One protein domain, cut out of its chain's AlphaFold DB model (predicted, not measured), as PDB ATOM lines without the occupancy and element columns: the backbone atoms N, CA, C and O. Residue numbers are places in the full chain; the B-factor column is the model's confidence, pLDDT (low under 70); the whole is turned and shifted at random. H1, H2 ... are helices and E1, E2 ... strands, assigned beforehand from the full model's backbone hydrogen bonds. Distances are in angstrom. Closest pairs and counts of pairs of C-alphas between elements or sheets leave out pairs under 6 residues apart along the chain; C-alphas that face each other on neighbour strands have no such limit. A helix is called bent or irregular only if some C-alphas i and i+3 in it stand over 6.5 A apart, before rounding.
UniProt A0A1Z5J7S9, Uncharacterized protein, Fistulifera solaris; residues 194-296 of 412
ATOM      1  N   THR A 194     -19.800  54.441 -90.063       73.25
ATOM      2  CA  THR A 194     -20.561  53.223 -90.410       73.25
ATOM      3  C   THR A 194     -19.772  51.938 -90.150       73.25
ATOM      4  O   THR A 194     -20.274  51.028 -89.495       73.25
ATOM      5  N   LYS A 195     -18.497  51.882 -90.550       74.44
ATOM      6  CA  LYS A 195     -17.615  50.735 -90.254       74.44
ATOM      7  C   LYS A 195     -17.365  50.546 -88.762       74.44
ATOM      8  O   LYS A 195     -17.157  49.423 -88.298       74.44
ATOM      9  N   GLU A 196     -17.291  51.631 -88.000       79.50
ATOM     10  CA  GLU A 196     -17.141  51.550 -86.552       79.50
ATOM     11  C   GLU A 196     -18.424  51.029 -85.894       79.50
ATOM     12  O   GLU A 196     -18.355  50.152 -85.028       79.50
ATOM     13  N   LYS A 197     -19.582  51.481 -86.384       80.56
ATOM     14  CA  LYS A 197     -20.913  51.004 -86.004       80.56
ATOM     15  C   LYS A 197     -21.047  49.489 -86.168       80.56
ATOM     16  O   LYS A 197     -21.355  48.787 -85.208       80.56
ATOM     17  N   GLU A 198     -20.707  48.968 -87.347       81.94
ATOM     18  CA  GLU A 198     -20.735  47.531 -87.657       81.94
ATOM     19  C   GLU A 198     -19.846  46.720 -86.705       81.94
ATOM     20  O   GLU A 198     -20.260  45.694 -86.158       81.94
ATOM     21  N   LYS A 199     -18.626  47.206 -86.437       86.69
ATOM     22  CA  LYS A 199     -17.712  46.566 -85.478       86.69
ATOM     23  C   LYS A 199     -18.312  46.497 -84.078       86.69
ATOM     24  O   LYS A 199     -18.054  45.525 -83.364       86.69
ATOM     25  N   TRP A 200     -19.052  47.522 -83.658       88.44
ATOM     26  CA  TRP A 200     -19.733  47.521 -82.367       88.44
ATOM     27  C   TRP A 200     -20.922  46.567 -82.355       88.44
ATOM     28  O   TRP A 200     -21.016  45.776 -81.418       88.44
ATOM     29  N   CYS A 201     -21.741  46.535 -83.408       88.81
ATOM     30  CA  CYS A 201     -22.842  45.578 -83.535       88.81
ATOM     31  C   CYS A 201     -22.351  44.125 -83.444       88.81
ATOM     32  O   CYS A 201     -22.904  43.331 -82.681       88.81
ATOM     33  N   VAL A 202     -21.263  43.781 -84.140       88.25
ATOM     34  CA  VAL A 202     -20.662  42.439 -84.065       88.25
ATOM     35  C   VAL A 202     -20.132  42.144 -82.663       88.25
ATOM     36  O   VAL A 202     -20.444  41.094 -82.105       88.25
ATOM     37  N   ARG A 203     -19.382  43.073 -82.052       88.12
ATOM     38  CA  ARG A 203     -18.830  42.866 -80.703       88.12
ATOM     39  C   ARG A 203     -19.917  42.686 -79.650       88.12
ATOM     40  O   ARG A 203     -19.814  41.785 -78.827       88.12
ATOM     41  N   ILE A 204     -20.960  43.510 -79.681       90.50
ATOM     42  CA  ILE A 204     -22.112  43.384 -78.779       90.50
ATOM     43  C   ILE A 204     -22.780  42.020 -78.975       90.50
ATOM     44  O   ILE A 204     -23.100  41.340 -77.996       90.50
ATOM     45  N   SER A 205     -22.920  41.588 -80.229       89.44
ATOM     46  CA  SER A 205     -23.529  40.303 -80.555       89.44
ATOM     47  C   SER A 205     -22.689  39.109 -80.076       89.44
ATOM     48  O   SER A 205     -23.250  38.166 -79.523       89.44
ATOM     49  N   ASP A 206     -21.355  39.174 -80.178       88.56
ATOM     50  CA  ASP A 206     -20.427  38.148 -79.662       88.56
ATOM     51  C   ASP A 206     -20.561  37.981 -78.133       88.56
ATOM     52  O   ASP A 206     -20.605  36.856 -77.611       88.56
ATOM     53  N   VAL A 207     -20.667  39.096 -77.399       89.69
ATOM     54  CA  VAL A 207     -20.838  39.082 -75.935       89.69
ATOM     55  C   VAL A 207     -22.164  38.422 -75.556       89.69
ATOM     56  O   VAL A 207     -22.202  37.521 -74.709       89.69
ATOM     57  N   LEU A 208     -23.253  38.833 -76.208       90.06
ATOM     58  CA  LEU A 208     -24.585  38.296 -75.942       90.06
ATOM     59  C   LEU A 208     -24.704  36.827 -76.339       90.06
ATOM     60  O   LEU A 208     -25.278  36.046 -75.582       90.06
ATOM     61  N   GLN A 209     -24.096  36.421 -77.452       90.12
ATOM     62  CA  GLN A 209     -24.055  35.025 -77.873       90.12
ATOM     63  C   GLN A 209     -23.369  34.137 -76.838       90.12
ATOM     64  O   GLN A 209     -23.853  33.042 -76.536       90.12
ATOM     65  N   THR A 210     -22.241  34.592 -76.292       86.44
ATOM     66  CA  THR A 210     -21.490  33.846 -75.276       86.44
ATOM     67  C   THR A 210     -22.362  33.603 -74.042       86.44
ATOM     68  O   THR A 210     -22.439  32.486 -73.517       86.44
ATOM     69  N   TYR A 211     -23.092  34.630 -73.608       87.12
ATOM     70  CA  TYR A 211     -24.020  34.508 -72.490       87.12
ATOM     71  C   TYR A 211     -25.233  33.620 -72.814       87.12
ATOM     72  O   TYR A 211     -25.590  32.736 -72.032       87.12
ATOM     73  N   ALA A 212     -25.842  33.796 -73.982       86.00
ATOM     74  CA  ALA A 212     -27.020  33.040 -74.377       86.00
ATOM     75  C   ALA A 212     -26.699  31.543 -74.537       86.00
ATOM     76  O   ALA A 212     -27.421  30.695 -74.015       86.00
ATOM     77  N   SER A 213     -25.554  31.214 -75.144       85.06
ATOM     78  CA  SER A 213     -25.072  29.834 -75.306       85.06
ATOM     79  C   SER A 213     -24.777  29.158 -73.968       85.06
ATOM     80  O   SER A 213     -25.101  27.986 -73.770       85.06
ATOM     81  N   THR A 214     -24.163  29.883 -73.027       84.56
ATOM     82  CA  THR A 214     -23.875  29.338 -71.691       84.56
ATOM     83  C   THR A 214     -25.149  29.130 -70.878       84.56
ATOM     84  O   THR A 214     -25.262  28.118 -70.184       84.56
ATOM     85  N   THR A 215     -26.122  30.032 -71.000       83.75
ATOM     86  CA  THR A 215     -27.418  29.942 -70.317       83.75
ATOM     87  C   THR A 215     -28.253  28.786 -70.858       83.75
ATOM     88  O   THR A 215     -28.670  27.928 -70.081       83.75
ATOM     89  N   VAL A 216     -28.408  28.693 -72.182       81.94
ATOM     90  CA  VAL A 216     -29.125  27.596 -72.847       81.94
ATOM     91  C   VAL A 216     -28.475  26.250 -72.538       81.94
ATOM     92  O   VAL A 216     -29.163  25.330 -72.118       81.94
ATOM     93  N   ARG A 217     -27.142  26.124 -72.617       79.81
ATOM     94  CA  ARG A 217     -26.449  24.864 -72.278       79.81
ATOM     95  C   ARG A 217     -26.668  24.438 -70.821       79.81
ATOM     96  O   ARG A 217     -26.696  23.244 -70.531       79.81
ATOM     97  N   ARG A 218     -26.776  25.391 -69.889       80.06
ATOM     98  CA  ARG A 218     -27.063  25.096 -68.473       80.06
ATOM     99  C   ARG A 218     -28.513  24.673 -68.272       80.06
ATOM    100  O   ARG A 218     -28.745  23.720 -67.535       80.06
ATOM    101  N   GLN A 219     -29.454  25.346 -68.927       75.06
ATOM    102  CA  GLN A 219     -30.878  25.028 -68.836       75.06
ATOM    103  C   GLN A 219     -31.227  23.722 -69.547       75.06
ATOM    104  O   GLN A 219     -31.964  22.937 -68.969       75.06
ATOM    105  N   ALA A 220     -30.602  23.417 -70.689       71.88
ATOM    106  CA  ALA A 220     -30.791  22.181 -71.453       71.88
ATOM    107  C   ALA A 220     -30.554  20.897 -70.641       71.88
ATOM    108  O   ALA A 220     -31.089  19.849 -70.989       71.88
ATOM    109  N   LYS A 221     -29.789  20.968 -69.541       67.50
ATOM    110  CA  LYS A 221     -29.609  19.843 -68.607       67.50
ATOM    111  C   LYS A 221     -30.877  19.488 -67.823       67.50
ATOM    112  O   LYS A 221     -30.970  18.376 -67.322       67.50
ATOM    113  N   PHE A 222     -31.806  20.430 -67.691       65.56
ATOM    114  CA  PHE A 222     -33.039  20.297 -66.915       65.56
ATOM    115  C   PHE A 222     -34.279  20.424 -67.810       65.56
ATOM    116  O   PHE A 222     -35.206  19.632 -67.686       65.56
ATOM    117  N   HIS A 223     -34.266  21.374 -68.749       66.38
ATOM    118  CA  HIS A 223     -35.309  21.613 -69.742       66.38
ATOM    119  C   HIS A 223     -34.682  22.037 -71.080       66.38
ATOM    120  O   HIS A 223     -33.934  23.018 -71.107       66.38
ATOM    121  N   PRO A 224     -34.972  21.352 -72.201       62.62
ATOM    122  CA  PRO A 224     -34.477  21.761 -73.508       62.62
ATOM    123  C   PRO A 224     -35.139  23.083 -73.925       62.62
ATOM    124  O   PRO A 224     -36.314  23.120 -74.279       62.62
ATOM    125  N   THR A 225     -34.387  24.182 -73.859       72.75
ATOM    126  CA  THR A 225     -34.810  25.507 -74.327       72.75
ATOM    127  C   THR A 225     -33.877  25.980 -75.434       72.75
ATOM    128  O   THR A 225     -32.672  26.084 -75.243       72.75
ATOM    129  N   GLU A 226     -34.418  26.280 -76.614       77.06
ATOM    130  CA  GLU A 226     -33.615  26.765 -77.751       77.06
ATOM    131  C   GLU A 226     -33.327  28.272 -77.685       77.06
ATOM    132  O   GLU A 226     -32.431  28.771 -78.364       77.06
ATOM    133  N   LYS A 227     -34.083  29.005 -76.860       84.31
ATOM    134  CA  LYS A 227     -34.023  30.466 -76.751       84.31
ATOM    135  C   LYS A 227     -33.580  30.896 -75.359       84.31
ATOM    136  O   LYS A 227     -34.007  30.334 -74.354       84.31
ATOM    137  N   CYS A 228     -32.754  31.935 -75.306       86.56
ATOM    138  CA  CYS A 228     -32.380  32.617 -74.075       86.56
ATOM    139  C   CYS A 228     -33.246  33.868 -73.912       86.56
ATOM    140  O   CYS A 228     -33.269  34.715 -74.800       86.56
ATOM    141  N   CYS A 229     -33.941  33.991 -72.784       87.00
ATOM    142  CA  CYS A 229     -34.700  35.186 -72.432       87.00
ATOM    143  C   CYS A 229     -33.982  35.942 -71.311       87.00
ATOM    144  O   CYS A 229     -33.568  35.339 -70.318       87.00
ATOM    145  N   MET A 230     -33.833  37.256 -71.464       88.56
ATOM    146  CA  MET A 230     -33.328  38.150 -70.422       88.56
ATOM    147  C   MET A 230     -34.021  39.510 -70.497       88.56
ATOM    148  O   MET A 230     -34.686  39.827 -71.479       88.56
ATOM    149  N   THR A 231     -33.870  40.339 -69.468       88.69
ATOM    150  CA  THR A 231     -34.331  41.731 -69.545       88.69
ATOM    151  C   THR A 231     -33.327  42.570 -70.327       88.69
ATOM    152  O   THR A 231     -32.125  42.298 -70.310       88.69
ATOM    153  N   LEU A 232     -33.792  43.640 -70.972       87.69
ATOM    154  CA  LEU A 232     -32.911  44.562 -71.687       87.69
ATOM    155  C   LEU A 232     -31.832  45.149 -70.771       87.69
ATOM    156  O   LEU A 232     -30.685  45.295 -71.177       87.69
ATOM    157  N   MET A 233     -32.173  45.441 -69.515       88.06
ATOM    158  CA  MET A 233     -31.198  45.943 -68.547       88.06
ATOM    159  C   MET A 233     -30.122  44.908 -68.201       88.06
ATOM    160  O   MET A 233     -28.972  45.299 -68.010       88.06
ATOM    161  N   ASP A 234     -30.463  43.617 -68.151       88.31
ATOM    162  CA  ASP A 234     -29.479  42.545 -67.958       88.31
ATOM    163  C   ASP A 234     -28.576  42.399 -69.193       88.31
ATOM    164  O   ASP A 234     -27.354  42.333 -69.061       88.31
ATOM    165  N   ALA A 235     -29.148  42.468 -70.402       88.25
ATOM    166  CA  ALA A 235     -28.377  42.486 -71.646       88.25
ATOM    167  C   ALA A 235     -27.381  43.662 -71.677       88.25
ATOM    168  O   ALA A 235     -26.187  43.466 -71.909       88.25
ATOM    169  N   VAL A 236     -27.846  44.876 -71.359       89.88
ATOM    170  CA  VAL A 236     -27.007  46.083 -71.301       89.88
ATOM    171  C   VAL A 236     -25.917  45.948 -70.243       89.88
ATOM    172  O   VAL A 236     -24.765  46.260 -70.528       89.88
ATOM    173  N   ALA A 237     -26.243  45.463 -69.042       88.62
ATOM    174  CA  ALA A 237     -25.262  45.287 -67.973       88.62
ATOM    175  C   ALA A 237     -24.145  44.315 -68.382       88.62
ATOM    176  O   ALA A 237     -22.971  44.597 -68.158       88.62
ATOM    177  N   ARG A 238     -24.490  43.204 -69.042       87.69
ATOM    178  CA  ARG A 238     -23.518  42.202 -69.510       87.69
ATOM    179  C   ARG A 238     -22.594  42.740 -70.591       87.69
ATOM    180  O   ARG A 238     -21.392  42.491 -70.543       87.69
ATOM    181  N   VAL A 239     -23.144  43.498 -71.536       90.12
ATOM    182  CA  VAL A 239     -22.360  44.152 -72.589       90.12
ATOM    183  C   VAL A 239     -21.452  45.222 -71.992       90.12
ATOM    184  O   VAL A 239     -20.269  45.277 -72.319       90.12
ATOM    185  N   GLN A 240     -21.969  46.027 -71.062       90.06
ATOM    186  CA  GLN A 240     -21.234  47.127 -70.442       90.06
ATOM    187  C   GLN A 240     -19.997  46.661 -69.655       90.06
ATOM    188  O   GLN A 240     -19.025  47.403 -69.551       90.06
ATOM    189  N   VAL A 241     -19.992  45.430 -69.133       86.12
ATOM    190  CA  VAL A 241     -18.810  44.851 -68.464       86.12
ATOM    191  C   VAL A 241     -17.657  44.606 -69.444       86.12
ATOM    192  O   VAL A 241     -16.496  44.669 -69.046       86.12
ATOM    193  N   GLN A 242     -17.951  44.325 -70.714       81.56
ATOM    194  CA  GLN A 242     -16.936  43.973 -71.717       81.56
ATOM    195  C   GLN A 242     -16.627  45.103 -72.702       81.56
ATOM    196  O   GLN A 242     -15.664  45.017 -73.462       81.56
ATOM    197  N   VAL A 243     -17.446  46.155 -72.709       82.69
ATOM    198  CA  VAL A 243     -17.413  47.200 -73.726       82.69
ATOM    199  C   VAL A 243     -17.524  48.585 -73.084       82.69
ATOM    200  O   VAL A 243     -18.428  48.851 -72.298       82.69
ATOM    201  N   SER A 244     -16.639  49.503 -73.480       85.31
ATOM    202  CA  SER A 244     -16.604  50.900 -73.027       85.31
ATOM    203  C   SER A 244     -17.620  51.792 -73.760       85.31
ATOM    204  O   SER A 244     -17.260  52.841 -74.292       85.31
ATOM    205  N   LEU A 245     -18.880  51.362 -73.829       86.38
ATOM    206  CA  LEU A 245     -19.981  52.131 -74.415       86.38
ATOM    207  C   LEU A 245     -20.929  52.633 -73.324       86.38
ATOM    208  O   LEU A 245     -21.090  52.019 -72.265       86.38
ATOM    209  N   SER A 246     -21.595  53.757 -73.591       88.44
ATOM    210  CA  SER A 246     -22.672  54.228 -72.720       88.44
ATOM    211  C   SER A 246     -23.888  53.300 -72.807       88.44
ATOM    212  O   SER A 246     -24.146  52.677 -73.836       88.44
ATOM    213  N   LYS A 247     -24.697  53.247 -71.739       87.75
ATOM    214  CA  LYS A 247     -25.930  52.437 -71.712       87.75
ATOM    215  C   LYS A 247     -26.866  52.766 -72.877       87.75
ATOM    216  O   LYS A 247     -27.462  51.861 -73.442       87.75
ATOM    217  N   ARG A 248     -26.960  54.049 -73.240       86.69
ATOM    218  CA  ARG A 248     -27.786  54.521 -74.356       86.69
ATOM    219  C   ARG A 248     -27.282  53.975 -75.690       86.69
ATOM    220  O   ARG A 248     -28.057  53.357 -76.398       86.69
ATOM    221  N   GLN A 249     -25.979  54.084 -75.956       88.88
ATOM    222  CA  GLN A 249     -25.376  53.525 -77.171       88.88
ATOM    223  C   GLN A 249     -25.579  52.011 -77.272       88.88
ATOM    224  O   GLN A 249     -25.900  51.513 -78.340       88.88
ATOM    225  N   ILE A 250     -25.428  51.272 -76.168       88.94
ATOM    226  CA  ILE A 250     -25.657  49.819 -76.168       88.94
ATOM    227  C   ILE A 250     -27.107  49.498 -76.547       88.94
ATOM    228  O   ILE A 250     -27.335  48.587 -77.335       88.94
ATOM    229  N   VAL A 251     -28.078  50.244 -76.014       89.19
ATOM    230  CA  VAL A 251     -29.491  50.079 -76.383       89.19
ATOM    231  C   VAL A 251     -29.710  50.409 -77.858       89.19
ATOM    232  O   VAL A 251     -30.338  49.615 -78.549       89.19
ATOM    233  N   ASP A 252     -29.148  51.509 -78.359       88.12
ATOM    234  CA  ASP A 252     -29.275  51.904 -79.767       88.12
ATOM    235  C   ASP A 252     -28.710  50.823 -80.709       88.12
ATOM    236  O   ASP A 252     -29.360  50.445 -81.684       88.12
ATOM    237  N   TYR A 253     -27.552  50.244 -80.373       90.00
ATOM    238  CA  TYR A 253     -26.980  49.123 -81.122       90.00
ATOM    239  C   TYR A 253     -27.819  47.850 -81.019       90.00
ATOM    240  O   TYR A 253     -27.938  47.121 -81.996       90.00
ATOM    241  N   LEU A 254     -28.418  47.561 -79.861       89.31
ATOM    242  CA  LEU A 254     -29.296  46.398 -79.717       89.31
ATOM    243  C   LEU A 254     -30.538  46.522 -80.591       89.31
ATOM    244  O   LEU A 254     -30.889  45.559 -81.269       89.31
ATOM    245  N   LEU A 255     -31.151  47.709 -80.613       87.81
ATOM    246  CA  LEU A 255     -32.263  48.043 -81.502       87.81
ATOM    247  C   LEU A 255     -31.886  47.828 -82.965       87.81
ATOM    248  O   LEU A 255     -32.627  47.176 -83.694       87.81
ATOM    249  N   GLU A 256     -30.714  48.303 -83.371       87.19
ATOM    250  CA  GLU A 256     -30.200  48.119 -84.727       87.19
ATOM    251  C   GLU A 256     -29.897  46.654 -85.073       87.19
ATOM    252  O   GLU A 256     -30.185  46.195 -86.178       87.19
ATOM    253  N   ILE A 257     -29.366  45.870 -84.135       87.88
ATOM    254  CA  ILE A 257     -29.184  44.431 -84.362       87.88
ATOM    255  C   ILE A 257     -30.551  43.741 -84.513       87.88
ATOM    256  O   ILE A 257     -30.699  42.838 -85.333       87.88
ATOM    257  N   GLY A 258     -31.573  44.189 -83.778       85.88
ATOM    258  CA  GLY A 258     -32.943  43.684 -83.916       85.88
ATOM    259  C   GLY A 258     -33.622  44.052 -85.227       85.88
ATOM    260  O   GLY A 258     -34.385  43.244 -85.752       85.88
ATOM    261  N   THR A 259     -33.330  45.221 -85.799       83.44
ATOM    262  CA  THR A 259     -33.847  45.581 -87.128       83.44
ATOM    263  C   THR A 259     -33.112  44.850 -88.249       83.44
ATOM    264  O   THR A 259     -33.734  44.485 -89.243       83.44
ATOM    265  N   THR A 260     -31.808  44.607 -88.096       82.94
ATOM    266  CA  THR A 260     -30.989  43.920 -89.110       82.94
ATOM    267  C   THR A 260     -31.157  42.401 -89.080       82.94
ATOM    268  O   THR A 260     -31.197  41.764 -90.135       82.94
ATOM    269  N   VAL A 261     -31.278  41.797 -87.892       86.88
ATOM    270  CA  VAL A 261     -31.417  40.343 -87.723       86.88
ATOM    271  C   VAL A 261     -32.534  39.989 -86.724       86.88
ATOM    272  O   VAL A 261     -32.266  39.460 -85.639       86.88
ATOM    273  N   PRO A 262     -33.810  40.202 -87.105       84.69
ATOM    274  CA  PRO A 262     -34.963  39.941 -86.234       84.69
ATOM    275  C   PRO A 262     -35.150  38.454 -85.898       84.69
ATOM    276  O   PRO A 262     -35.772  38.104 -84.901       84.69
ATOM    277  N   GLU A 263     -34.588  37.558 -86.711       84.38
ATOM    278  CA  GLU A 263     -34.602  36.108 -86.475       84.38
ATOM    279  C   GLU A 263     -33.794  35.714 -85.225       84.38
ATOM    280  O   GLU A 263     -34.066  34.693 -84.591       84.38
ATOM    281  N   TRP A 264     -32.786  36.519 -84.865       86.88
ATOM    282  CA  TRP A 264     -31.865  36.210 -83.774       86.88
ATOM    283  C   TRP A 264     -32.205  36.917 -82.476       86.88
ATOM    284  O   TRP A 264     -32.175  36.264 -81.434       86.88
ATOM    285  N   ILE A 265     -32.511  38.216 -82.540       88.62
ATOM    286  CA  ILE A 265     -32.866  39.024 -81.376       88.62
ATOM    287  C   ILE A 265     -34.267  39.606 -81.552       88.62
ATOM    288  O   ILE A 265     -34.528  40.394 -82.457       88.62
ATOM    289  N   VAL A 266     -35.169  39.227 -80.650       87.12
ATOM    290  CA  VAL A 266     -36.526  39.775 -80.584       87.12
ATOM    291  C   VAL A 266     -36.648  40.578 -79.301       87.12
ATOM    292  O   VAL A 266     -36.396  40.065 -78.209       87.12
ATOM    293  N   MET A 267     -37.031  41.844 -79.431       85.88
ATOM    294  CA  MET A 267     -37.282  42.734 -78.303       85.88
ATOM    295  C   MET A 267     -38.763  43.089 -78.277       85.88
ATOM    296  O   MET A 267     -39.289  43.609 -79.258       85.88
ATOM    297  N   ASP A 268     -39.430  42.813 -77.158       75.38
ATOM    298  CA  ASP A 268     -40.844  43.158 -76.969       75.38
ATOM    299  C   ASP A 268     -40.985  44.641 -76.596       75.38
ATOM    300  O   ASP A 268     -41.133  45.013 -75.428       75.38
ATOM    301  N   ILE A 269     -40.842  45.506 -77.599       70.56
ATOM    302  CA  ILE A 269     -40.989  46.954 -77.447       70.56
ATOM    303  C   ILE A 269     -42.449  47.289 -77.730       70.56
ATOM    304  O   ILE A 269     -42.863  47.416 -78.881       70.56
ATOM    305  N   LYS A 270     -43.244  47.435 -76.668       63.66
ATOM    306  CA  LYS A 270     -44.623  47.914 -76.797       63.66
ATOM    307  C   LYS A 270     -44.600  49.322 -77.392       63.66
ATOM    308  O   LYS A 270     -43.884  50.193 -76.909       63.66
ATOM    309  N   SER A 271     -45.387  49.524 -78.442       53.72
ATOM    310  CA  SER A 271     -45.365  50.682 -79.347       53.72
ATOM    311  C   SER A 271     -45.667  52.047 -78.713       53.72
ATOM    312  O   SER A 271     -45.537  53.057 -79.395       53.72
ATOM    313  N   ASN A 272     -46.032  52.104 -77.429       47.81
ATOM    314  CA  ASN A 272     -46.248  53.351 -76.703       47.81
ATOM    315  C   ASN A 272     -45.128  53.575 -75.682       47.81
ATOM    316  O   ASN A 272     -45.124  52.983 -74.608       47.81
ATOM    317  N   GLU A 273     -44.204  54.440 -76.091       56.50
ATOM    318  CA  GLU A 273     -43.350  55.333 -75.303       56.50
ATOM    319  C   GLU A 273     -42.625  54.773 -74.064       56.50
ATOM    320  O   GLU A 273     -43.195  54.440 -73.028       56.50
ATOM    321  N   ASN A 274     -41.295  54.858 -74.159       57.72
ATOM    322  CA  ASN A 274     -40.262  54.443 -73.214       57.72
ATOM    323  C   ASN A 274     -39.956  52.947 -73.229       57.72
ATOM    324  O   ASN A 274     -40.744  52.100 -72.819       57.72
ATOM    325  N   ILE A 275     -38.721  52.648 -73.639       62.06
ATOM    326  CA  ILE A 275     -38.090  51.345 -73.464       62.06
ATOM    327  C   ILE A 275     -38.150  51.005 -71.971       62.06
ATOM    328  O   ILE A 275     -37.377  51.517 -71.157       62.06
ATOM    329  N   SER A 276     -39.124  50.179 -71.599       64.06
ATOM    330  CA  SER A 276     -39.329  49.788 -70.214       64.06
ATOM    331  C   SER A 276     -38.136  48.958 -69.752       64.06
ATOM    332  O   SER A 276     -37.613  48.127 -70.496       64.06
ATOM    333  N   LYS A 277     -37.726  49.117 -68.490       65.00
ATOM    334  CA  LYS A 277     -36.677  48.281 -67.873       65.00
ATOM    335  C   LYS A 277     -37.018  46.783 -67.915       65.00
ATOM    336  O   LYS A 277     -36.121  45.955 -67.792       65.00
ATOM    337  N   MET A 278     -38.301  46.457 -68.090       66.06
ATOM    338  CA  MET A 278     -38.830  45.097 -68.205       66.06
ATOM    339  C   MET A 278     -38.971  44.598 -69.649       66.06
ATOM    340  O   MET A 278     -39.499  43.509 -69.850       66.06
ATOM    341  N   THR A 279     -38.494  45.352 -70.644       81.44
ATOM    342  CA  THR A 279     -38.451  44.889 -72.040       81.44
ATOM    343  C   THR A 279     -37.698  43.563 -72.092       81.44
ATOM    344  O   THR A 279     -36.541  43.487 -71.665       81.44
ATOM    345  N   SER A 280     -38.374  42.516 -72.561       84.81
ATOM    346  CA  SER A 280     -37.777  41.191 -72.700       84.81
ATOM    347  C   SER A 280     -36.990  41.118 -74.007       84.81
ATOM    348  O   SER A 280     -37.443  41.593 -75.048       84.81
ATOM    349  N   VAL A 281     -35.787  40.558 -73.922       87.81
ATOM    350  CA  VAL A 281     -34.878  40.307 -75.037       87.81
ATOM    351  C   VAL A 281     -34.749  38.801 -75.186       87.81
ATOM    352  O   VAL A 281     -34.281  38.113 -74.275       87.81
ATOM    353  N   TRP A 282     -35.162  38.299 -76.341       88.25
ATOM    354  CA  TRP A 282     -35.112  36.889 -76.692       88.25
ATOM    355  C   TRP A 282     -34.003  36.676 -77.710       88.25
ATOM    356  O   TRP A 282     -34.011  37.305 -78.762       88.25
ATOM    357  N   LEU A 283     -33.064  35.788 -77.394       90.50
ATOM    358  CA  LEU A 283     -31.947  35.421 -78.257       90.50
ATOM    359  C   LEU A 283     -32.064  33.962 -78.683       90.50
ATOM    360  O   LEU A 283     -32.327  33.101 -77.842       90.50
ATOM    361  N   THR A 284     -31.796  33.678 -79.956       88.69
ATOM    362  CA  THR A 284     -31.781  32.315 -80.517       88.69
ATOM    363  C   THR A 284     -30.340  31.907 -80.867       88.69
ATOM    364  O   THR A 284     -29.888  32.158 -81.985       88.69
ATOM    365  N   PRO A 285     -29.565  31.290 -79.952       84.56
ATOM    366  CA  PRO A 285     -28.115  31.141 -80.117       84.56
ATOM    367  C   PRO A 285     -27.693  30.272 -81.306       84.56
ATOM    368  O   PRO A 285     -26.574  30.419 -81.793       84.56
ATOM    369  N   SER A 286     -28.566  29.382 -81.787       82.31
ATOM    370  CA  SER A 286     -28.313  28.515 -82.946       82.31
ATOM    371  C   SER A 286     -28.154  29.291 -84.257       82.31
ATOM    372  O   SER A 286     -27.437  28.845 -85.148       82.31
ATOM    373  N   LEU A 287     -28.756  30.480 -84.365       83.50
ATOM    374  CA  LEU A 287     -28.746  31.300 -85.581       83.50
ATOM    375  C   LEU A 287     -27.557  32.270 -85.654       83.50
ATOM    376  O   LEU A 287     -27.416  33.014 -86.626       83.50
ATOM    377  N   TYR A 288     -26.672  32.262 -84.653       84.31
ATOM    378  CA  TYR A 288     -25.608  33.257 -84.532       84.31
ATOM    379  C   TYR A 288     -24.613  33.278 -85.698       84.31
ATOM    380  O   TYR A 288     -24.129  34.341 -86.085       84.31
ATOM    381  N   ALA A 289     -24.325  32.123 -86.303       77.31
ATOM    382  CA  ALA A 289     -23.440  32.060 -87.465       77.31
ATOM    383  C   ALA A 289     -23.974  32.921 -88.629       77.31
ATOM    384  O   ALA A 289     -23.229  33.695 -89.229       77.31
ATOM    385  N   SER A 290     -25.288  32.866 -88.877       79.06
ATOM    386  CA  SER A 290     -25.971  33.686 -89.886       79.06
ATOM    387  C   SER A 290     -25.962  35.175 -89.516       79.06
ATOM    388  O   SER A 290     -25.680  36.023 -90.362       79.06
ATOM    389  N   VAL A 291     -26.173  35.500 -88.237       80.50
ATOM    390  CA  VAL A 291     -26.135  36.878 -87.705       80.50
ATOM    391  C   VAL A 291     -24.792  37.531 -87.971       80.50
ATOM    392  O   VAL A 291     -24.731  38.632 -88.511       80.50
ATOM    393  N   ARG A 292     -23.703  36.834 -87.637       79.25
ATOM    394  CA  ARG A 292     -22.350  37.363 -87.802       79.25
ATOM    395  C   ARG A 292     -22.040  37.653 -89.267       79.25
ATOM    396  O   ARG A 292     -21.376  38.642 -89.556       79.25
ATOM    397  N   HIS A 293     -22.547  36.837 -90.192       75.44
ATOM    398  CA  HIS A 293     -22.440  37.099 -91.625       75.44
ATOM    399  C   HIS A 293     -23.303  38.276 -92.086       75.44
ATOM    400  O   HIS A 293     -22.816  39.080 -92.874       75.44
ATOM    401  N   LYS A 294     -24.543  38.408 -91.599       80.88
ATOM    402  CA  LYS A 294     -25.434  39.530 -91.944       80.88
ATOM    403  C   LYS A 294     -24.869  40.868 -91.444       80.88
ATOM    404  O   LYS A 294     -24.748  41.797 -92.227       80.88
ATOM    405  N   LEU A 295     -24.383  40.919 -90.202       80.62
ATOM    406  CA  LEU A 295     -23.778  42.118 -89.600       80.62
ATOM    407  C   LEU A 295     -22.416  42.516 -90.200       80.62
ATOM    408  O   LEU A 295     -21.927  43.604 -89.921       80.62
ATOM    409  N   THR A 296     -21.775  41.640 -90.983       72.56
ATOM    410  CA  THR A 296     -20.482  41.920 -91.638       72.56
ATOM    411  C   THR A 296     -20.587  42.112 -93.153       72.56
ATOM    412  O   THR A 296     -19.584  42.451 -93.782       72.56
TER     413      THR A 296
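AT A GLANCE: This is residues 194 to 296 of the 412 residues of an uncharacterized protein of Fistulifera solaris (UniProt A0A1Z5J7S9). A long helix, H1, crosses one face of a small three-stranded sheet, with H2 and H3 packed crosswise on it and H4 running back alongside it. H1, H2 and H3 cover one face of the sheet, two layers in all. The 103 printed residues, mostly helix by class, include four named helices and three named strands in the order H1, E1, H2, H3, E2, E3, H4; the sheet E1, E3, E2 is antiparallel. The whole is compact, with a radius of gyration of the C-alphas of 13.2 A and spans of 40 by 32 by 25 A.

HOW THE PARTS SIT: H1, residues 194 to 219, is the hub. Its residues 204 to 208 alone touch H2, residues 232 to 242, only just about perpendicular at 71 degrees; the closest C-alphas, Ile 204 and Val 239, are 6.2 A apart. Its residues 200 to 205 alone touch H3, residues 247 to 260, about perpendicular at 86 degrees; the closest C-alphas, Cys 201 and Tyr 253, are 6.0 A apart. Its residues 202 to 213 alone touch H4, residues 285 to 294, at a shallow tilt of 12 degrees, opposite ways; the closest C-alphas, Ser 213 and Pro 285, are 5.8 A apart. E3, residues 280 to 283, is antiparallel to E1, residues 228 to 231, with N 230 and O 281 at 3.0 A, and to E2, residues 265 to 267, its hairpin partner, with N 266 and O 282 at 2.9 A, both within hydrogen-bond range. E1, H2, H3 and E2 form a split strand-helix-strand unit, two same-way strands with E3 between them, its crossover right-handed. Every O i to N i+4 pair is within range in H1 and H3, 6 of 7 in H2 and 4 of 6 in irregular H4, where C-alphas 286 and 289 are 7.5 A apart.

IN THESE COORDINATES: H1 spans 37.0 A from C-alpha 194 at (-20.561, 53.223, -90.410), H2 16.0 A, H3 20.0 A, and H4 14.7 A to C-alpha 294 at (-25.434, 39.530, -91.944).

THE WHOLE: The C-alphas farthest apart, Thr 194 and Phe 222, are 42.3 A apart. The printed part has no cut; E2 to E3 is a long link. pLDDT is under 70 at residues 221 to 224 and 270 to 278.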